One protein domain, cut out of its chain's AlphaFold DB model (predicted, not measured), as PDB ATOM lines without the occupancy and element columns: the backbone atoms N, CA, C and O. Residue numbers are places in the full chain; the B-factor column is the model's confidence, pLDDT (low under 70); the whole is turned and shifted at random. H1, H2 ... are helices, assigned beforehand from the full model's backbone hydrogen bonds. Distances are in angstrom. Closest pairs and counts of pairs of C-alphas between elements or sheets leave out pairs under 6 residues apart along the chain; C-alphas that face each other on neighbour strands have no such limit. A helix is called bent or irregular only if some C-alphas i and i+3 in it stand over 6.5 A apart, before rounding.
ATOM      1  N   GLN A  81     132.738 159.446 218.488       73.44
ATOM      2  CA  GLN A  81     133.440 158.332 219.107       73.44
ATOM      3  C   GLN A  81     134.913 158.674 219.278       73.44
ATOM      4  O   GLN A  81     135.575 159.053 218.309       73.44
ATOM      5  N   SER A  82     135.398 158.499 220.503       82.94
ATOM      6  CA  SER A  82     136.809 158.616 220.837       82.94
ATOM      7  C   SER A  82     137.595 157.440 220.256       82.94
ATOM      8  O   SER A  82     137.086 156.319 220.156       82.94
ATOM      9  N   ALA A  83     138.870 157.655 219.930       83.75
ATOM     10  CA  ALA A  83     139.794 156.584 219.569       83.75
ATOM     11  C   ALA A  83     139.840 155.480 220.635       83.75
ATOM     12  O   ALA A  83     139.870 154.297 220.296       83.75
ATOM     13  N   TYR A  84     139.753 155.871 221.908       85.62
ATOM     14  CA  TYR A  84     139.785 154.982 223.070       85.62
ATOM     15  C   TYR A  84     138.471 154.209 223.285       85.62
ATOM     16  O   TYR A  84     138.442 153.264 224.069       85.62
ATOM     17  N   ASP A  85     137.391 154.578 222.587       86.00
ATOM     18  CA  ASP A  85     136.149 153.789 222.560       86.00
ATOM     19  C   ASP A  85     136.209 152.678 221.498       86.00
ATOM     20  O   ASP A  85     135.449 151.708 221.548       86.00
ATOM     21  N   ILE A  86     137.085 152.837 220.502       84.12
ATOM     22  CA  ILE A  86     137.164 151.976 219.317       84.12
ATOM     23  C   ILE A  86     138.329 150.991 219.426       84.12
ATOM     24  O   ILE A  86     138.206 149.841 218.998       84.12
ATOM     25  N   PHE A  87     139.455 151.448 219.966       88.25
ATOM     26  CA  PHE A  87     140.693 150.697 220.084       88.25
ATOM     27  C   PHE A  87     141.080 150.537 221.555       88.25
ATOM     28  O   PHE A  87     140.816 151.402 222.385       88.25
ATOM     29  N   THR A  88     141.730 149.420 221.879       90.19
ATOM     30  CA  THR A  88     142.351 149.231 223.199       90.19
ATOM     31  C   THR A  88     143.541 150.177 223.371       90.19
ATOM     32  O   THR A  88     144.172 150.519 222.371       90.19
ATOM     33  N   ASP A  89     143.938 150.484 224.606       90.19
ATOM     34  CA  ASP A  89     145.095 151.353 224.881       90.19
ATOM     35  C   ASP A  89     146.371 150.902 224.143       90.19
ATOM     36  O   ASP A  89     147.000 151.704 223.461       90.19
ATOM     37  N   GLU A  90     146.692 149.601 224.144       91.19
ATOM     38  CA  GLU A  90     147.862 149.073 223.415       91.19
ATOM     39  C   GLU A  90     147.761 149.306 221.894       91.19
ATOM     40  O   GLU A  90     148.749 149.600 221.223       91.19
ATOM     41  N   GLN A  91     146.558 149.186 221.322       91.81
ATOM     42  CA  GLN A  91     146.330 149.461 219.899       91.81
ATOM     43  C   GLN A  91     146.499 150.953 219.603       91.81
ATOM     44  O   GLN A  91     147.143 151.289 218.612       91.81
ATOM     45  N   CYS A  92     145.967 151.833 220.456       92.00
ATOM     46  CA  CYS A  92     146.151 153.281 220.362       92.00
ATOM     47  C   CYS A  92     147.638 153.657 220.380       92.00
ATOM     48  O   CYS A  92     148.099 154.385 219.499       92.00
ATOM     49  N   GLU A  93     148.393 153.119 221.339       93.75
ATOM     50  CA  GLU A  93     149.833 153.354 221.462       93.75
ATOM     51  C   GLU A  93     150.590 152.836 220.236       93.75
ATOM     52  O   GLU A  93     151.387 153.569 219.661       93.75
ATOM     53  N   LYS A  94     150.295 151.616 219.771       93.94
ATOM     54  CA  LYS A  94     150.929 151.015 218.586       93.94
ATOM     55  C   LYS A  94     150.641 151.797 217.301       93.94
ATOM     56  O   LYS A  94     151.536 151.992 216.476       93.94
ATOM     57  N   ILE A  95     149.398 152.244 217.121       93.81
ATOM     58  CA  ILE A  95     148.980 153.094 215.997       93.81
ATOM     59  C   ILE A  95     149.761 154.406 216.018       93.81
ATOM     60  O   ILE A  95     150.343 154.791 215.002       93.81
ATOM     61  N   LEU A  96     149.776 155.081 217.171       94.56
ATOM     62  CA  LEU A  96     150.467 156.352 217.325       94.56
ATOM     63  C   LEU A  96     151.970 156.175 217.110       94.56
ATOM     64  O   LEU A  96     152.561 156.934 216.353       94.56
ATOM     65  N   TRP A  97     152.567 155.137 217.690       95.62
ATOM     66  CA  TRP A  97     153.977 154.801 217.524       95.62
ATOM     67  C   TRP A  97     154.359 154.678 216.042       95.62
ATOM     68  O   TRP A  97     155.250 155.386 215.577       95.62
ATOM     69  N   LEU A  98     153.618 153.885 215.257       95.06
ATOM     70  CA  LEU A  98     153.858 153.745 213.812       95.06
ATOM     71  C   LEU A  98     153.713 155.075 213.059       95.06
ATOM     72  O   LEU A  98     154.533 155.395 212.196       95.06
ATOM     73  N   ALA A  99     152.689 155.864 213.383       93.94
ATOM     74  CA  ALA A  99     152.478 157.164 212.757       93.94
ATOM     75  C   ALA A  99     153.610 158.156 213.078       93.94
ATOM     76  O   ALA A  99     154.031 158.911 212.201       93.94
ATOM     77  N   LEU A 100     154.149 158.131 214.302       94.69
ATOM     78  CA  LEU A 100     155.273 158.978 214.710       94.69
ATOM     79  C   LEU A 100     156.596 158.579 214.043       94.69
ATOM     80  O   LEU A 100     157.441 159.444 213.820       94.69
ATOM     81  N   HIS A 101     156.740 157.318 213.632       93.88
ATOM     82  CA  HIS A 101     157.809 156.886 212.725       93.88
ATOM     83  C   HIS A 101     157.604 157.352 211.271       93.88
ATOM     84  O   HIS A 101     158.481 157.157 210.435       93.88
ATOM     85  N   GLY A 102     156.477 157.996 210.948       90.69
ATOM     86  CA  GLY A 102     156.159 158.471 209.600       90.69
ATOM     87  C   GLY A 102     155.552 157.400 208.693       90.69
ATOM     88  O   GLY A 102     155.542 157.570 207.474       90.69
ATOM     89  N   VAL A 103     155.049 156.299 209.260       91.94
ATOM     90  CA  VAL A 103     154.391 155.246 208.483       91.94
ATOM     91  C   VAL A 103     153.031 155.749 207.970       91.94
ATOM     92  O   VAL A 103     152.214 156.214 208.770       91.94
ATOM     93  N   PRO A 104     152.734 155.618 206.662       88.88
ATOM     94  CA  PRO A 104     151.451 156.025 206.094       88.88
ATOM     95  C   PRO A 104     150.238 155.344 206.732       88.88
ATOM     96  O   PRO A 104     150.264 154.134 206.942       88.88
ATOM     97  N   SER A 105     149.130 156.070 206.930       88.69
ATOM     98  CA  SER A 105     147.887 155.530 207.521       88.69
ATOM     99  C   SER A 105     147.391 154.218 206.873       88.69
ATOM    100  O   SER A 105     147.142 153.255 207.608       88.69
ATOM    101  N   PRO A 106     147.370 154.071 205.528       86.19
ATOM    102  CA  PRO A 106     146.986 152.806 204.898       86.19
ATOM    103  C   PRO A 106     147.919 151.642 205.257       86.19
ATOM    104  O   PRO A 106     147.496 150.484 205.303       86.19
ATOM    105  N   ILE A 107     149.198 151.933 205.515       88.62
ATOM    106  CA  ILE A 107     150.190 150.948 205.948       88.62
ATOM    107  C   ILE A 107     150.033 150.648 207.437       88.62
ATOM    108  O   ILE A 107     150.029 149.472 207.798       88.62
ATOM    109  N   VAL A 108     149.811 151.660 208.283       91.06
ATOM    110  CA  VAL A 108     149.493 151.461 209.707       91.06
ATOM    111  C   VAL A 108     148.301 150.520 209.841       91.06
ATOM    112  O   VAL A 108     148.421 149.488 210.499       91.06
ATOM    113  N   ALA A 109     147.204 150.783 209.122       88.56
ATOM    114  CA  ALA A 109     146.019 149.929 209.099       88.56
ATOM    115  C   ALA A 109     146.345 148.469 208.730       88.56
ATOM    116  O   ALA A 109     145.844 147.535 209.359       88.56
ATOM    117  N   ARG A 110     147.235 148.245 207.752       87.62
ATOM    118  CA  ARG A 110     147.700 146.905 207.337       87.62
ATOM    119  C   ARG A 110     148.651 146.235 208.321       87.62
ATOM    120  O   ARG A 110     148.765 145.009 208.279       87.62
ATOM    121  N   VAL A 111     149.349 146.987 209.160       89.00
ATOM    122  CA  VAL A 111     150.184 146.419 210.221       89.00
ATOM    123  C   VAL A 111     149.290 146.016 211.395       89.00
ATOM    124  O   VAL A 111     149.331 144.864 211.827       89.00
ATOM    125  N   VAL A 112     148.388 146.902 211.829       89.00
ATOM    126  CA  VAL A 112     147.575 146.687 213.038       89.00
ATOM    127  C   VAL A 112     146.316 145.838 212.823       89.00
ATOM    128  O   VAL A 112     145.744 145.360 213.800       89.00
ATOM    129  N   TYR A 113     145.880 145.559 211.580       83.50
ATOM    130  CA  TYR A 113     144.640 144.783 211.342       83.50
ATOM    131  C   TYR A 113     144.633 143.392 211.994       83.50
ATOM    132  O   TYR A 113     143.566 142.799 212.163       83.50
ATOM    133  N   ARG A 114     145.810 142.807 212.262       75.06
ATOM    134  CA  ARG A 114     145.909 141.489 212.908       75.06
ATOM    135  C   ARG A 114     145.550 141.549 214.385       75.06
ATOM    136  O   ARG A 114     145.053 140.554 214.900       75.06
ATOM    137  N   ASP A 115     145.768 142.704 214.999       76.75
ATOM    138  CA  ASP A 115     145.578 142.937 216.425       76.75
ATOM    139  C   ASP A 115     144.157 143.433 216.726       76.75
ATOM    140  O   ASP A 115     143.716 143.390 217.872       76.75
ATOM    141  N   ILE A 116     143.420 143.876 215.700       76.88
ATOM    142  CA  ILE A 116     142.050 144.377 215.822       76.88
ATOM    143  C   ILE A 116     141.050 143.228 215.597       76.88
ATOM    144  O   ILE A 116     141.106 142.552 214.559       76.88
ATOM    145  N   PRO A 117     140.108 142.992 216.537       68.88
ATOM    146  CA  PRO A 117     139.092 141.954 216.405       68.88
ATOM    147  C   PRO A 117     138.314 142.073 215.094       68.88
ATOM    148  O   PRO A 117     137.823 143.138 214.732       68.88
ATOM    149  N   LYS A 118     138.183 140.956 214.373       70.19
ATOM    150  CA  LYS A 118     137.490 140.926 213.082       70.19
ATOM    151  C   LYS A 118     135.989 140.726 213.287       70.19
ATOM    152  O   LYS A 118     135.605 139.813 214.026       70.19
ATOM    153  N   PRO A 119     135.127 141.474 212.580       67.94
ATOM    154  CA  PRO A 119     133.721 141.116 212.489       67.94
ATOM    155  C   PRO A 119     133.572 139.744 211.812       67.94
ATOM    156  O   PRO A 119     134.336 139.394 210.910       67.94
ATOM    157  N   LYS A 120     132.570 138.958 212.227       64.81
ATOM    158  CA  LYS A 120     132.378 137.554 211.797       64.81
ATOM    159  C   LYS A 120     132.240 137.354 210.277       64.81
ATOM    160  O   LYS A 120     132.445 136.237 209.811       64.81
ATOM    161  N   TYR A 121     131.918 138.401 209.515       61.41
ATOM    162  CA  TYR A 121     131.662 138.334 208.070       61.41
ATOM    163  C   TYR A 121     132.447 139.366 207.256       61.41
ATOM    164  O   TYR A 121     132.076 139.662 206.121       61.41
ATOM    165  N   ASP A 122     133.518 139.923 207.817       65.62
ATOM    166  CA  ASP A 122     134.207 141.020 207.153       65.62
ATOM    167  C   ASP A 122     135.232 140.540 206.119       65.62
ATOM    168  O   ASP A 122     136.059 139.651 206.371       65.62
ATOM    169  N   ARG A 123     135.208 141.162 204.939       69.88
ATOM    170  CA  ARG A 123     136.278 140.990 203.961       69.88
ATOM    171  C   ARG A 123     137.476 141.759 204.502       69.88
ATOM    172  O   ARG A 123     137.387 142.957 204.724       69.88
ATOM    173  N   ARG A 124     138.622 141.084 204.655       72.19
ATOM    174  CA  ARG A 124     139.879 141.658 205.188       72.19
ATOM    175  C   ARG A 124     140.176 143.076 204.683       72.19
ATOM    176  O   ARG A 124     140.679 143.902 205.428       72.19
ATOM    177  N   TRP A 125     139.886 143.312 203.416       74.00
ATOM    178  CA  TRP A 125     140.103 144.563 202.714       74.00
ATOM    179  C   TRP A 125     139.189 145.703 203.130       74.00
ATOM    180  O   TRP A 125     139.667 146.801 203.399       74.00
ATOM    181  N   GLN A 126     137.906 145.407 203.287       78.38
ATOM    182  CA  GLN A 126     136.936 146.345 203.826       78.38
ATOM    183  C   GLN A 126     137.358 146.776 205.238       78.38
ATOM    184  O   GLN A 126     137.446 147.968 205.509       78.38
ATOM    185  N   HIS A 127     137.784 145.817 206.071       78.50
ATOM    186  CA  HIS A 127     138.260 146.110 207.421       78.50
ATOM    187  C   HIS A 127     139.496 147.023 207.445       78.50
ATOM    188  O   HIS A 127     139.569 147.940 208.255       78.50
ATOM    189  N   VAL A 128     140.478 146.799 206.560       81.06
ATOM    190  CA  VAL A 128     141.681 147.652 206.466       81.06
ATOM    191  C   VAL A 128     141.314 149.072 206.034       81.06
ATOM    192  O   VAL A 128     141.832 150.022 206.613       81.06
ATOM    193  N   VAL A 129     140.408 149.223 205.064       83.62
ATOM    194  CA  VAL A 129     139.902 150.536 204.628       83.62
ATOM    195  C   VAL A 129     139.143 151.237 205.757       83.62
ATOM    196  O   VAL A 129     139.292 152.441 205.949       83.62
ATOM    197  N   ASP A 130     138.352 150.495 206.528       83.31
ATOM    198  CA  ASP A 130     137.611 151.049 207.660       83.31
ATOM    199  C   ASP A 130     138.547 151.480 208.797       83.31
ATOM    200  O   ASP A 130     138.324 152.527 209.407       83.31
ATOM    201  N   ILE A 131     139.617 150.720 209.058       84.62
ATOM    202  CA  ILE A 131     140.676 151.124 209.989       84.62
ATOM    203  C   ILE A 131     141.364 152.388 209.469       84.62
ATOM    204  O   ILE A 131     141.429 153.358 210.212       84.62
ATOM    205  N   ASP A 132     141.805 152.431 208.210       86.06
ATOM    206  CA  ASP A 132     142.470 153.605 207.619       86.06
ATOM    207  C   ASP A 132     141.623 154.885 207.750       86.06
ATOM    208  O   ASP A 132     142.090 155.901 208.260       86.06
ATOM    209  N   LYS A 133     140.328 154.819 207.416       84.31
ATOM    210  CA  LYS A 133     139.403 155.953 207.594       84.31
ATOM    211  C   LYS A 133     139.290 156.409 209.050       84.31
ATOM    212  O   LYS A 133     139.196 157.607 209.314       84.31
ATOM    213  N   LYS A 134     139.272 155.466 209.999       85.38
ATOM    214  CA  LYS A 134     139.269 155.777 211.436       85.38
ATOM    215  C   LYS A 134     140.582 156.436 211.847       85.38
ATOM    216  O   LYS A 134     140.548 157.463 212.516       85.38
ATOM    217  N   LEU A 135     141.719 155.896 211.408       86.12
ATOM    218  CA  LEU A 135     143.046 156.434 211.704       86.12
ATOM    219  C   LEU A 135     143.179 157.888 211.258       86.12
ATOM    220  O   LEU A 135     143.601 158.722 212.055       86.12
ATOM    221  N   GLN A 136     142.737 158.208 210.040       83.38
ATOM    222  CA  GLN A 136     142.771 159.578 209.526       83.38
ATOM    223  C   GLN A 136     142.047 160.557 210.462       83.38
ATOM    224  O   GLN A 136     142.552 161.638 210.737       83.38
ATOM    225  N   ARG A 137     140.898 160.170 211.020       81.88
ATOM    226  CA  ARG A 137     140.103 161.044 211.899       81.88
ATOM    227  C   ARG A 137     140.636 161.117 213.330       81.88
ATOM    228  O   ARG A 137     140.447 162.129 213.997       81.88
ATOM    229  N   LEU A 138     141.273 160.048 213.801       86.94
ATOM    230  CA  LEU A 138     141.573 159.839 215.218       86.94
ATOM    231  C   LEU A 138     143.043 160.079 215.575       86.94
ATOM    232  O   LEU A 138     143.365 160.212 216.753       86.94
ATOM    233  N   ILE A 139     143.948 160.181 214.596       88.25
ATOM    234  CA  ILE A 139     145.388 160.312 214.873       88.25
ATOM    235  C   ILE A 139     145.735 161.562 215.694       88.25
ATOM    236  O   ILE A 139     146.629 161.533 216.535       88.25
ATOM    237  N   VAL A 140     144.984 162.647 215.506       87.94
ATOM    238  CA  VAL A 140     145.134 163.882 216.286       87.94
ATOM    239  C   VAL A 140     144.702 163.690 217.737       87.94
ATOM    240  O   VAL A 140     145.352 164.189 218.657       87.94
ATOM    241  N   GLU A 141     143.616 162.953 217.960       88.19
ATOM    242  CA  GLU A 141     143.165 162.612 219.308       88.19
ATOM    243  C   GLU A 141     144.213 161.747 220.021       88.19
ATOM    244  O   GLU A 141     144.584 162.035 221.158       88.19
ATOM    245  N   LEU A 142     144.772 160.756 219.324       89.00
ATOM    246  CA  LEU A 142     145.864 159.934 219.848       89.00
ATOM    247  C   LEU A 142     147.091 160.784 220.203       89.00
ATOM    248  O   LEU A 142     147.626 160.665 221.300       89.00
ATOM    249  N   ALA A 143     147.497 161.694 219.316       87.88
ATOM    250  CA  ALA A 143     148.652 162.567 219.525       87.88
ATOM    251  C   ALA A 143     148.474 163.552 220.693       87.88
ATOM    252  O   ALA A 143     149.452 163.931 221.345       87.88
ATOM    253  N   THR A 144     147.249 164.003 220.955       85.12
ATOM    254  CA  THR A 144     146.956 164.890 222.094       85.12
ATOM    255  C   THR A 144     146.826 164.126 223.408       85.12
ATOM    256  O   THR A 144     147.099 164.697 224.463       85.12
ATOM    257  N   GLY A 145     146.518 162.831 223.352       80.00
ATOM    258  CA  GLY A 145     146.314 161.996 224.528       80.00
ATOM    259  C   GLY A 145     144.941 162.231 225.160       80.00
ATOM    260  O   GLY A 145     144.293 163.256 224.935       80.00
ATOM    261  N   ARG A 146     144.494 161.269 225.973       75.56
ATOM    262  CA  ARG A 146     143.151 161.262 226.581       75.56
ATOM    263  C   ARG A 146     142.838 162.540 227.367       75.56
ATOM    264  O   ARG A 146     141.751 163.095 227.233       75.56
ATOM    265  N   ASP A 147     143.829 163.038 228.100       72.81
ATOM    266  CA  ASP A 147     143.685 164.209 228.971       72.81
ATOM    267  C   ASP A 147     144.151 165.517 228.309       72.81
ATOM    268  O   ASP A 147     144.037 166.583 228.907       72.81
ATOM    269  N   LYS A 148     144.660 165.466 227.065       73.88
ATOM    270  CA  LYS A 148     145.172 166.616 226.285       73.88
ATOM    271  C   LYS A 148     146.306 167.417 226.941       73.88
ATOM    272  O   LYS A 148     146.648 168.501 226.470       73.88
ATOM    273  N   THR A 149     146.891 166.900 228.015       68.06
ATOM    274  CA  THR A 149     147.885 167.590 228.851       68.06
ATOM    275  C   THR A 149     149.278 166.980 228.767       68.06
ATOM    276  O   THR A 149     150.233 167.611 229.214       68.06
ATOM    277  N   GLN A 150     149.424 165.786 228.186       80.62
ATOM    278  CA  GLN A 150     150.697 165.072 228.195       80.62
ATOM    279  C   GLN A 150     151.755 165.801 227.355       80.62
ATOM    280  O   GLN A 150     151.554 166.099 226.162       80.62
ATOM    281  N   ALA A 151     152.904 166.072 227.975       87.69
ATOM    282  CA  ALA A 151     154.024 166.708 227.304       87.69
ATOM    283  C   ALA A 151     154.522 165.829 226.145       87.69
ATOM    284  O   ALA A 151     154.469 164.601 226.201       87.69
ATOM    285  N   ALA A 152     154.992 166.465 225.068       89.31
ATOM    286  CA  ALA A 152     155.445 165.740 223.879       89.31
ATOM    287  C   ALA A 152     156.609 164.788 224.200       89.31
ATOM    288  O   ALA A 152     156.621 163.661 223.722       89.31
ATOM    289  N   ASP A 153     157.543 165.232 225.044       91.62
ATOM    290  CA  ASP A 153     158.690 164.427 225.471       91.62
ATOM    291  C   ASP A 153     158.263 163.202 226.286       91.62
ATOM    292  O   ASP A 153     158.689 162.091 225.994       91.62
ATOM    293  N   GLU A 154     157.355 163.377 227.249       91.81
ATOM    294  CA  GLU A 154     156.853 162.277 228.083       91.81
ATOM    295  C   GLU A 154     156.124 161.212 227.258       91.81
ATOM    296  O   GLU A 154     156.305 160.019 227.490       91.81
ATOM    297  N   LEU A 155     155.314 161.633 226.283       92.81
ATOM    298  CA  LEU A 155     154.597 160.707 225.410       92.81
ATOM    299  C   LEU A 155     155.555 159.938 224.492       92.81
ATOM    300  O   LEU A 155     155.388 158.734 224.319       92.81
ATOM    301  N   VAL A 156     156.567 160.604 223.926       94.62
ATOM    302  CA  VAL A 156     157.568 159.935 223.080       94.62
ATOM    303  C   VAL A 156     158.386 158.931 223.890       94.62
ATOM    304  O   VAL A 156     158.520 157.792 223.447       94.62
ATOM    305  N   GLU A 157     158.870 159.294 225.084       94.94
ATOM    306  CA  GLU A 157     159.602 158.343 225.936       94.94
ATOM    307  C   GLU A 157     158.735 157.149 226.333       94.94
ATOM    308  O   GLU A 157     159.198 156.011 226.272       94.94
ATOM    309  N   HIS A 158     157.470 157.383 226.697       93.69
ATOM    310  CA  HIS A 158     156.536 156.303 227.013       93.69
ATOM    311  C   HIS A 158     156.364 155.344 225.831       93.69
ATOM    312  O   HIS A 158     156.462 154.131 225.999       93.69
ATOM    313  N   LEU A 159     156.158 155.877 224.626       94.50
ATOM    314  CA  LEU A 159     155.973 155.070 223.420       94.50
ATOM    315  C   LEU A 159     157.235 154.288 223.031       94.50
ATOM    316  O   LEU A 159     157.113 153.139 222.610       94.50
ATOM    317  N   LEU A 160     158.428 154.867 223.194       94.00
ATOM    318  CA  LEU A 160     159.695 154.155 222.987       94.00
ATOM    319  C   LEU A 160     159.850 153.006 223.991       94.00
ATOM    320  O   LEU A 160     160.088 151.868 223.593       94.00
ATOM    321  N   GLN A 161     159.593 153.267 225.277       93.50
ATOM    322  CA  GLN A 161     159.643 152.242 226.323       93.50
ATOM    323  C   GLN A 161     158.613 151.126 226.106       93.50
ATOM    324  O   GLN A 161     158.919 149.955 226.339       93.50
ATOM    325  N   GLN A 162     157.395 151.452 225.657       92.69
ATOM    326  CA  GLN A 162     156.412 150.435 225.268       92.69
ATOM    327  C   GLN A 162     156.879 149.645 224.046       92.69
ATOM    328  O   GLN A 162     156.728 148.422 224.030       92.69
ATOM    329  N   GLY A 163     157.485 150.319 223.065       91.56
ATOM    330  CA  GLY A 163     158.077 149.695 221.886       91.56
ATOM    331  C   GLY A 163     159.116 148.637 222.245       91.56
ATOM    332  O   GLY A 163     159.046 147.522 221.720       91.56
ATOM    333  N   ASP A 164     159.995 148.936 223.198       90.94
ATOM    334  CA  ASP A 164     160.975 147.982 223.721       90.94
ATOM    335  C   ASP A 164     160.302 146.862 224.518       90.94
ATOM    336  O   ASP A 164     160.534 145.676 224.274       90.94
ATOM    337  N   ARG A 165     159.407 147.221 225.449       91.94
ATOM    338  CA  ARG A 165     158.722 146.262 226.330       91.94
ATOM    339  C   ARG A 165     157.938 145.213 225.545       91.94
ATOM    340  O   ARG A 165     157.893 144.047 225.938       91.94
ATOM    341  N   LEU A 166     157.286 145.638 224.469       90.19
ATOM    342  CA  LEU A 166     156.419 144.804 223.642       90.19
ATOM    343  C   LEU A 166     157.124 144.291 222.377       90.19
ATOM    344  O   LEU A 166     156.487 143.614 221.568       90.19
ATOM    345  N   ASN A 167     158.426 144.559 222.224       87.94
ATOM    346  CA  ASN A 167     159.241 144.177 221.068       87.94
ATOM    347  C   ASN A 167     158.602 144.581 219.727       87.94
ATOM    348  O   ASN A 167     158.525 143.792 218.779       87.94
ATOM    349  N   TRP A 168     158.092 145.812 219.653       89.81
ATOM    350  CA  TRP A 168     157.539 146.370 218.421       89.81
ATOM    351  C   TRP A 168     158.630 146.569 217.370       89.81
ATOM    352  O   TRP A 168     158.440 146.205 216.208       89.81
ATOM    353  N   HIS A 253     167.899 154.978 220.409       92.19
ATOM    354  CA  HIS A 253     166.645 155.682 220.111       92.19
ATOM    355  C   HIS A 253     166.822 157.186 219.876       92.19
ATOM    356  O   HIS A 253     165.830 157.898 219.770       92.19
ATOM    357  N   GLU A 254     168.041 157.731 219.814       93.00
ATOM    358  CA  GLU A 254     168.224 159.181 219.621       93.00
ATOM    359  C   GLU A 254     167.575 159.692 218.328       93.00
ATOM    360  O   GLU A 254     166.841 160.685 218.351       93.00
ATOM    361  N   ALA A 255     167.795 158.986 217.215       92.06
ATOM    362  CA  ALA A 255     167.196 159.323 215.927       92.06
ATOM    363  C   ALA A 255     165.670 159.125 215.936       92.06
ATOM    364  O   ALA A 255     164.935 159.998 215.468       92.06
ATOM    365  N   GLU A 256     165.194 158.018 216.518       93.75
ATOM    366  CA  GLU A 256     163.765 157.710 216.660       93.75
ATOM    367  C   GLU A 256     163.050 158.785 217.481       93.75
ATOM    368  O   GLU A 256     162.073 159.369 217.023       93.75
ATOM    369  N   ARG A 257     163.591 159.132 218.651       95.50
ATOM    370  CA  ARG A 257     163.064 160.165 219.548       95.50
ATOM    371  C   ARG A 257     162.932 161.511 218.851       95.50
ATOM    372  O   ARG A 257     161.878 162.144 218.926       95.50
ATOM    373  N   ALA A 258     163.989 161.962 218.172       94.75
ATOM    374  CA  ALA A 258     163.981 163.242 217.470       94.75
ATOM    375  C   ALA A 258     162.917 163.269 216.358       94.75
ATOM    376  O   ALA A 258     162.172 164.248 216.235       94.75
ATOM    377  N   LEU A 259     162.808 162.181 215.589       94.56
ATOM    378  CA  LEU A 259     161.803 162.024 214.539       94.56
ATOM    379  C   LEU A 259     160.381 162.010 215.118       94.56
ATOM    380  O   LEU A 259     159.540 162.808 214.698       94.56
ATOM    381  N   MET A 260     160.130 161.151 216.107       95.12
ATOM    382  CA  MET A 260     158.822 160.987 216.735       95.12
ATOM    383  C   MET A 260     158.351 162.286 217.384       95.12
ATOM    384  O   MET A 260     157.198 162.672 217.202       95.12
ATOM    385  N   LYS A 261     159.238 163.015 218.073       95.38
ATOM    386  CA  LYS A 261     158.913 164.321 218.661       95.38
ATOM    387  C   LYS A 261     158.516 165.335 217.594       95.38
ATOM    388  O   LYS A 261     157.502 166.018 217.749       95.38
ATOM    389  N   LYS A 262     159.282 165.423 216.502       94.06
ATOM    390  CA  LYS A 262     158.962 166.310 215.378       94.06
ATOM    391  C   LYS A 262     157.577 165.988 214.808       94.06
ATOM    392  O   LYS A 262     156.743 166.885 214.706       94.06
ATOM    393  N   ARG A 263     157.307 164.714 214.508       92.81
ATOM    394  CA  ARG A 263     156.012 164.268 213.967       92.81
ATOM    395  C   ARG A 263     154.858 164.495 214.935       92.81
ATOM    396  O   ARG A 263     153.786 164.919 214.518       92.81
ATOM    397  N   LEU A 264     155.077 164.273 216.227       93.25
ATOM    398  CA  LEU A 264     154.057 164.482 217.249       93.25
ATOM    399  C   LEU A 264     153.608 165.944 217.288       93.25
ATOM    400  O   LEU A 264     152.411 166.224 217.354       93.25
ATOM    401  N   LEU A 265     154.561 166.875 217.218       91.69
ATOM    402  CA  LEU A 265     154.267 168.304 217.159       91.69
ATOM    403  C   LEU A 265     153.525 168.670 215.868       91.69
ATOM    404  O   LEU A 265     152.511 169.357 215.945       91.69
ATOM    405  N   GLU A 266     153.952 168.158 214.709       90.44
ATOM    406  CA  GLU A 266     153.258 168.370 213.426       90.44
ATOM    407  C   GLU A 266     151.785 167.921 213.483       90.44
ATOM    408  O   GLU A 266     150.887 168.674 213.102       90.44
ATOM    409  N   ILE A 267     151.514 166.726 214.022       88.94
ATOM    410  CA  ILE A 267     150.148 166.198 214.164       88.94
ATOM    411  C   ILE A 267     149.321 167.067 215.125       88.94
ATOM    412  O   ILE A 267     148.163 167.381 214.839       88.94
ATOM    413  N   ARG A 268     149.901 167.481 216.260       89.75
ATOM    414  CA  ARG A 268     149.218 168.344 217.238       89.75
ATOM    415  C   ARG A 268     148.875 169.714 216.656       89.75
ATOM    416  O   ARG A 268     147.785 170.214 216.929       89.75
ATOM    417  N   GLU A 269     149.758 170.310 215.856       87.38
ATOM    418  CA  GLU A 269     149.481 171.589 215.187       87.38
ATOM    419  C   GLU A 269     148.347 171.464 214.167       87.38
ATOM    420  O   GLU A 269     147.446 172.303 214.153       87.38
ATOM    421  N   LEU A 270     148.312 170.387 213.376       83.06
ATOM    422  CA  LEU A 270     147.189 170.130 212.468       83.06
ATOM    423  C   LEU A 270     145.863 169.979 213.216       83.06
ATOM    424  O   LEU A 270     144.832 170.435 212.729       83.06
ATOM    425  N   GLY A 271     145.889 169.411 214.420       78.69
ATOM    426  CA  GLY A 271     144.720 169.310 215.291       78.69
ATOM    427  C   GLY A 271     144.132 170.634 215.772       78.69
ATOM    428  O   GLY A 271     142.982 170.668 216.203       78.69
ATOM    429  N   LYS A 272     144.896 171.729 215.698       77.94
ATOM    430  CA  LYS A 272     144.405 173.076 216.018       77.94
ATOM    431  C   LYS A 272     143.684 173.726 214.838       77.94
ATOM    432  O   LYS A 272     143.032 174.755 215.019       77.94
ATOM    433  N   LEU A 273     143.812 173.167 213.633       70.06
ATOM    434  CA  LEU A 273     143.155 173.699 212.448       70.06
ATOM    435  C   LEU A 273     141.652 173.370 212.468       70.06
ATOM    436  O   LEU A 273     141.247 172.323 212.969       70.06
ATOM    437  N   PRO A 274     140.796 174.235 211.893       62.50
ATOM    438  CA  PRO A 274     139.387 173.920 211.685       62.50
ATOM    439  C   PRO A 274     139.214 172.575 210.963       62.50
ATOM    440  O   PRO A 274     139.909 172.313 209.984       62.50
ATOM    441  N   ALA A 275     138.234 171.765 211.380       60.22
ATOM    442  CA  ALA A 275     138.032 170.394 210.886       60.22
ATOM    443  C   ALA A 275     138.011 170.259 209.347       60.22
ATOM    444  O   ALA A 275     138.518 169.284 208.803       60.22
ATOM    445  N   ARG A 276     137.508 171.275 208.629       50.84
ATOM    446  CA  ARG A 276     137.486 171.312 207.152       50.84
ATOM    447  C   ARG A 276     138.877 171.348 206.504       50.84
ATOM    448  O   ARG A 276     139.018 170.945 205.358       50.84
ATOM    449  N   LEU A 277     139.887 171.857 207.209       57.62
ATOM    450  CA  LEU A 277     141.281 171.896 206.753       57.62
ATOM    451  C   LEU A 277     142.061 170.651 207.189       57.62
ATOM    452  O   LEU A 277     143.044 170.285 206.548       57.62
ATOM    453  N   MET A 278     141.608 169.973 208.246       56.59
ATOM    454  CA  MET A 278     142.245 168.757 208.748       56.59
ATOM    455  C   MET A 278     142.109 167.589 207.767       56.59
ATOM    456  O   MET A 278     143.086 166.881 207.549       56.59
ATOM    457  N   GLU A 279     140.947 167.421 207.124       54.44
ATOM    458  CA  GLU A 279     140.727 166.348 206.134       54.44
ATOM    459  C   GLU A 279     141.711 166.424 204.955       54.44
ATOM    460  O   GLU A 279     142.133 165.396 204.428       54.44
ATOM    461  N   VAL A 280     142.137 167.636 204.586       54.91
ATOM    462  CA  VAL A 280     143.137 167.870 203.534       54.91
ATOM    463  C   VAL A 280     144.566 167.709 204.072       54.91
ATOM    464  O   VAL A 280     145.426 167.156 203.392       54.91
ATOM    465  N   GLY A 281     144.829 168.158 205.305       52.12
ATOM    466  CA  GLY A 281     146.163 168.121 205.918       52.12
ATOM    467  C   GLY A 281     146.619 166.732 206.373       52.12
ATOM    468  O   GLY A 281     147.803 166.419 206.283       52.12
ATOM    469  N   ILE A 282     145.698 165.869 206.810       55.81
ATOM    470  CA  ILE A 282     146.023 164.501 207.252       55.81
ATOM    471  C   ILE A 282     146.538 163.652 206.082       55.81
ATOM    472  O   ILE A 282     147.471 162.873 206.260       55.81
ATOM    473  N   ALA A 283     146.008 163.860 204.871       51.66
ATOM    474  CA  ALA A 283     146.522 163.226 203.659       51.66
ATOM    475  C   ALA A 283     147.936 163.714 203.279       51.66
ATOM    476  O   ALA A 283     148.672 162.980 202.624       51.66
ATOM    477  N   ALA A 284     148.337 164.913 203.714       50.34
ATOM    478  CA  ALA A 284     149.646 165.508 203.430       50.34
ATOM    479  C   ALA A 284     150.739 165.148 204.456       50.34
ATOM    480  O   ALA A 284     151.920 165.369 204.196       50.34
ATOM    481  N   LEU A 285     150.377 164.590 205.619       52.31
ATOM    482  CA  LEU A 285     151.352 163.999 206.552       52.31
ATOM    483  C   LEU A 285     151.876 162.640 206.081       52.31
ATOM    484  O   LEU A 285     152.873 162.140 206.607       52.31
ATOM    485  N   THR A 286     151.202 162.051 205.102       49.53
ATOM    486  CA  THR A 286     151.658 160.881 204.371       49.53
ATOM    487  C   THR A 286     152.626 161.315 203.267       49.53
ATOM    488  O   THR A 286     152.215 162.120 202.432       49.53
ATOM    489  N   PRO A 287     153.892 160.852 203.280       43.31
ATOM    490  CA  PRO A 287     154.874 161.182 202.246       43.31
ATOM    491  C   PRO A 287     154.470 160.671 200.859       43.31
ATOM    492  O   PRO A 287     153.775 159.628 200.785       43.31
TER     493      PRO A 287
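AT A GLANCE: This is residues 81 to 168 and 253 to 287 of the 287 residues of an uncharacterized protein of Fonsecaea erecta (UniProt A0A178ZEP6). A short helix, H2, sits in the middle of a cluster of crossed helices, with H3 and H4 packed towards one side of it and H5 and H6 towards the other. H4, the longest helix by residues, runs with a kink past H3 and on to H6, and H7 folds back from the far end of H6 and packs on H4. The printed part has 123 residues with seven named helices, H1 to H7 in order, and no named strand: its class is all helix, the helix packing mostly crossed. It is compact, with a radius of gyration of the C-alphas of 14.0 A and spans of 42 by 38 by 28 A.

HOW THE PARTS SIT: H1, residues 83 to 86, is close to but not clearly touching H2, residues 89 to 100; their closest C-alphas, Tyr 84 and Cys 92, are 7.1 A apart. H2 and H3, residues 105 to 112, form a helical hairpin, opposite ways at a steep tilt of 43 degrees, with C-alphas 98 and 108 closest at 6.4 A. H4, residues 124 to 144, is the hub, touching five helices; it is irregular, with C-alphas 137 and 140 7.3 A apart, and has a kink of 52 degrees near residue 137. Its residues 128 to 136 touch H3, about perpendicular at 75 degrees, with C-alphas 109 and 132 closest at 5.3 A. Residues 139 to 143 of H4 touch H2, about perpendicular at 83 degrees, with C-alphas 96 and 142 closest at 6.4 A. H1 only just touches H4, with 3 pairs of C-alphas within 8 A, the closest being 83 and 138 at 5.7 A. H5, residues 152 to 165, touches H2 with residues 159 to 163 alone, C-alphas 97 and 159 being closest at 6.2 A. H6, residues 254 to 270, touches H5 at a steep tilt of 52 degrees, opposite ways, with C-alphas 156 and 261 closest at 6.4 A. Its residues 259 to 264 touch H2, with C-alphas 100 and 260 closest at 4.6 A, and its residues 264 to 270 touch H4, with C-alphas 140 and 267 closest at 5.9 A. H7, residues 275 to 284, forms a helical hairpin with H6 that only just touches, with 3 pairs of C-alphas within 8 A, the closest being 270 and 278 at 6.3 A. H7 also touches H4, with C-alphas 136 and 282 closest at 6.3 A, but is apart from H1, H2, H3 and H5. In H2, H3, H5 and H6 every O i to N i+4 pair is within hydrogen-bond range; in H4 14 of 17 are and in H7 3 of 6, while H1 is too short for such a pair.

IN THESE COORDINATES: H1 begins at C-alpha 83, (139.794, 156.584, 219.569). From first to last C-alpha, H2 measures 16.3 A, H4 29.6 A, H5 19.9 A, H6 24.8 A and H7 14.6 A; H1 and H3 are shorter, 5.3 A and 10.4 A. H4 begins at C-alpha 124, (139.879, 141.658, 205.188), and H7 ends at C-alpha 284, (149.646, 165.508, 203.430).

THE WHOLE: The C-alphas farthest apart, those of Tyr 121 and Glu 254, are 43.6 A apart. Residues 169 to 252 are not printed, and C-alphas 168 and 253 across the cut are 13.1 A apart. Of the links printed whole, that from H3 to H4 is long, with 11 residues. The mean pLDDT of the printed part is 82.5, and 21 residues are under 70: 117, 119 to 123, 149 and 274 to 287.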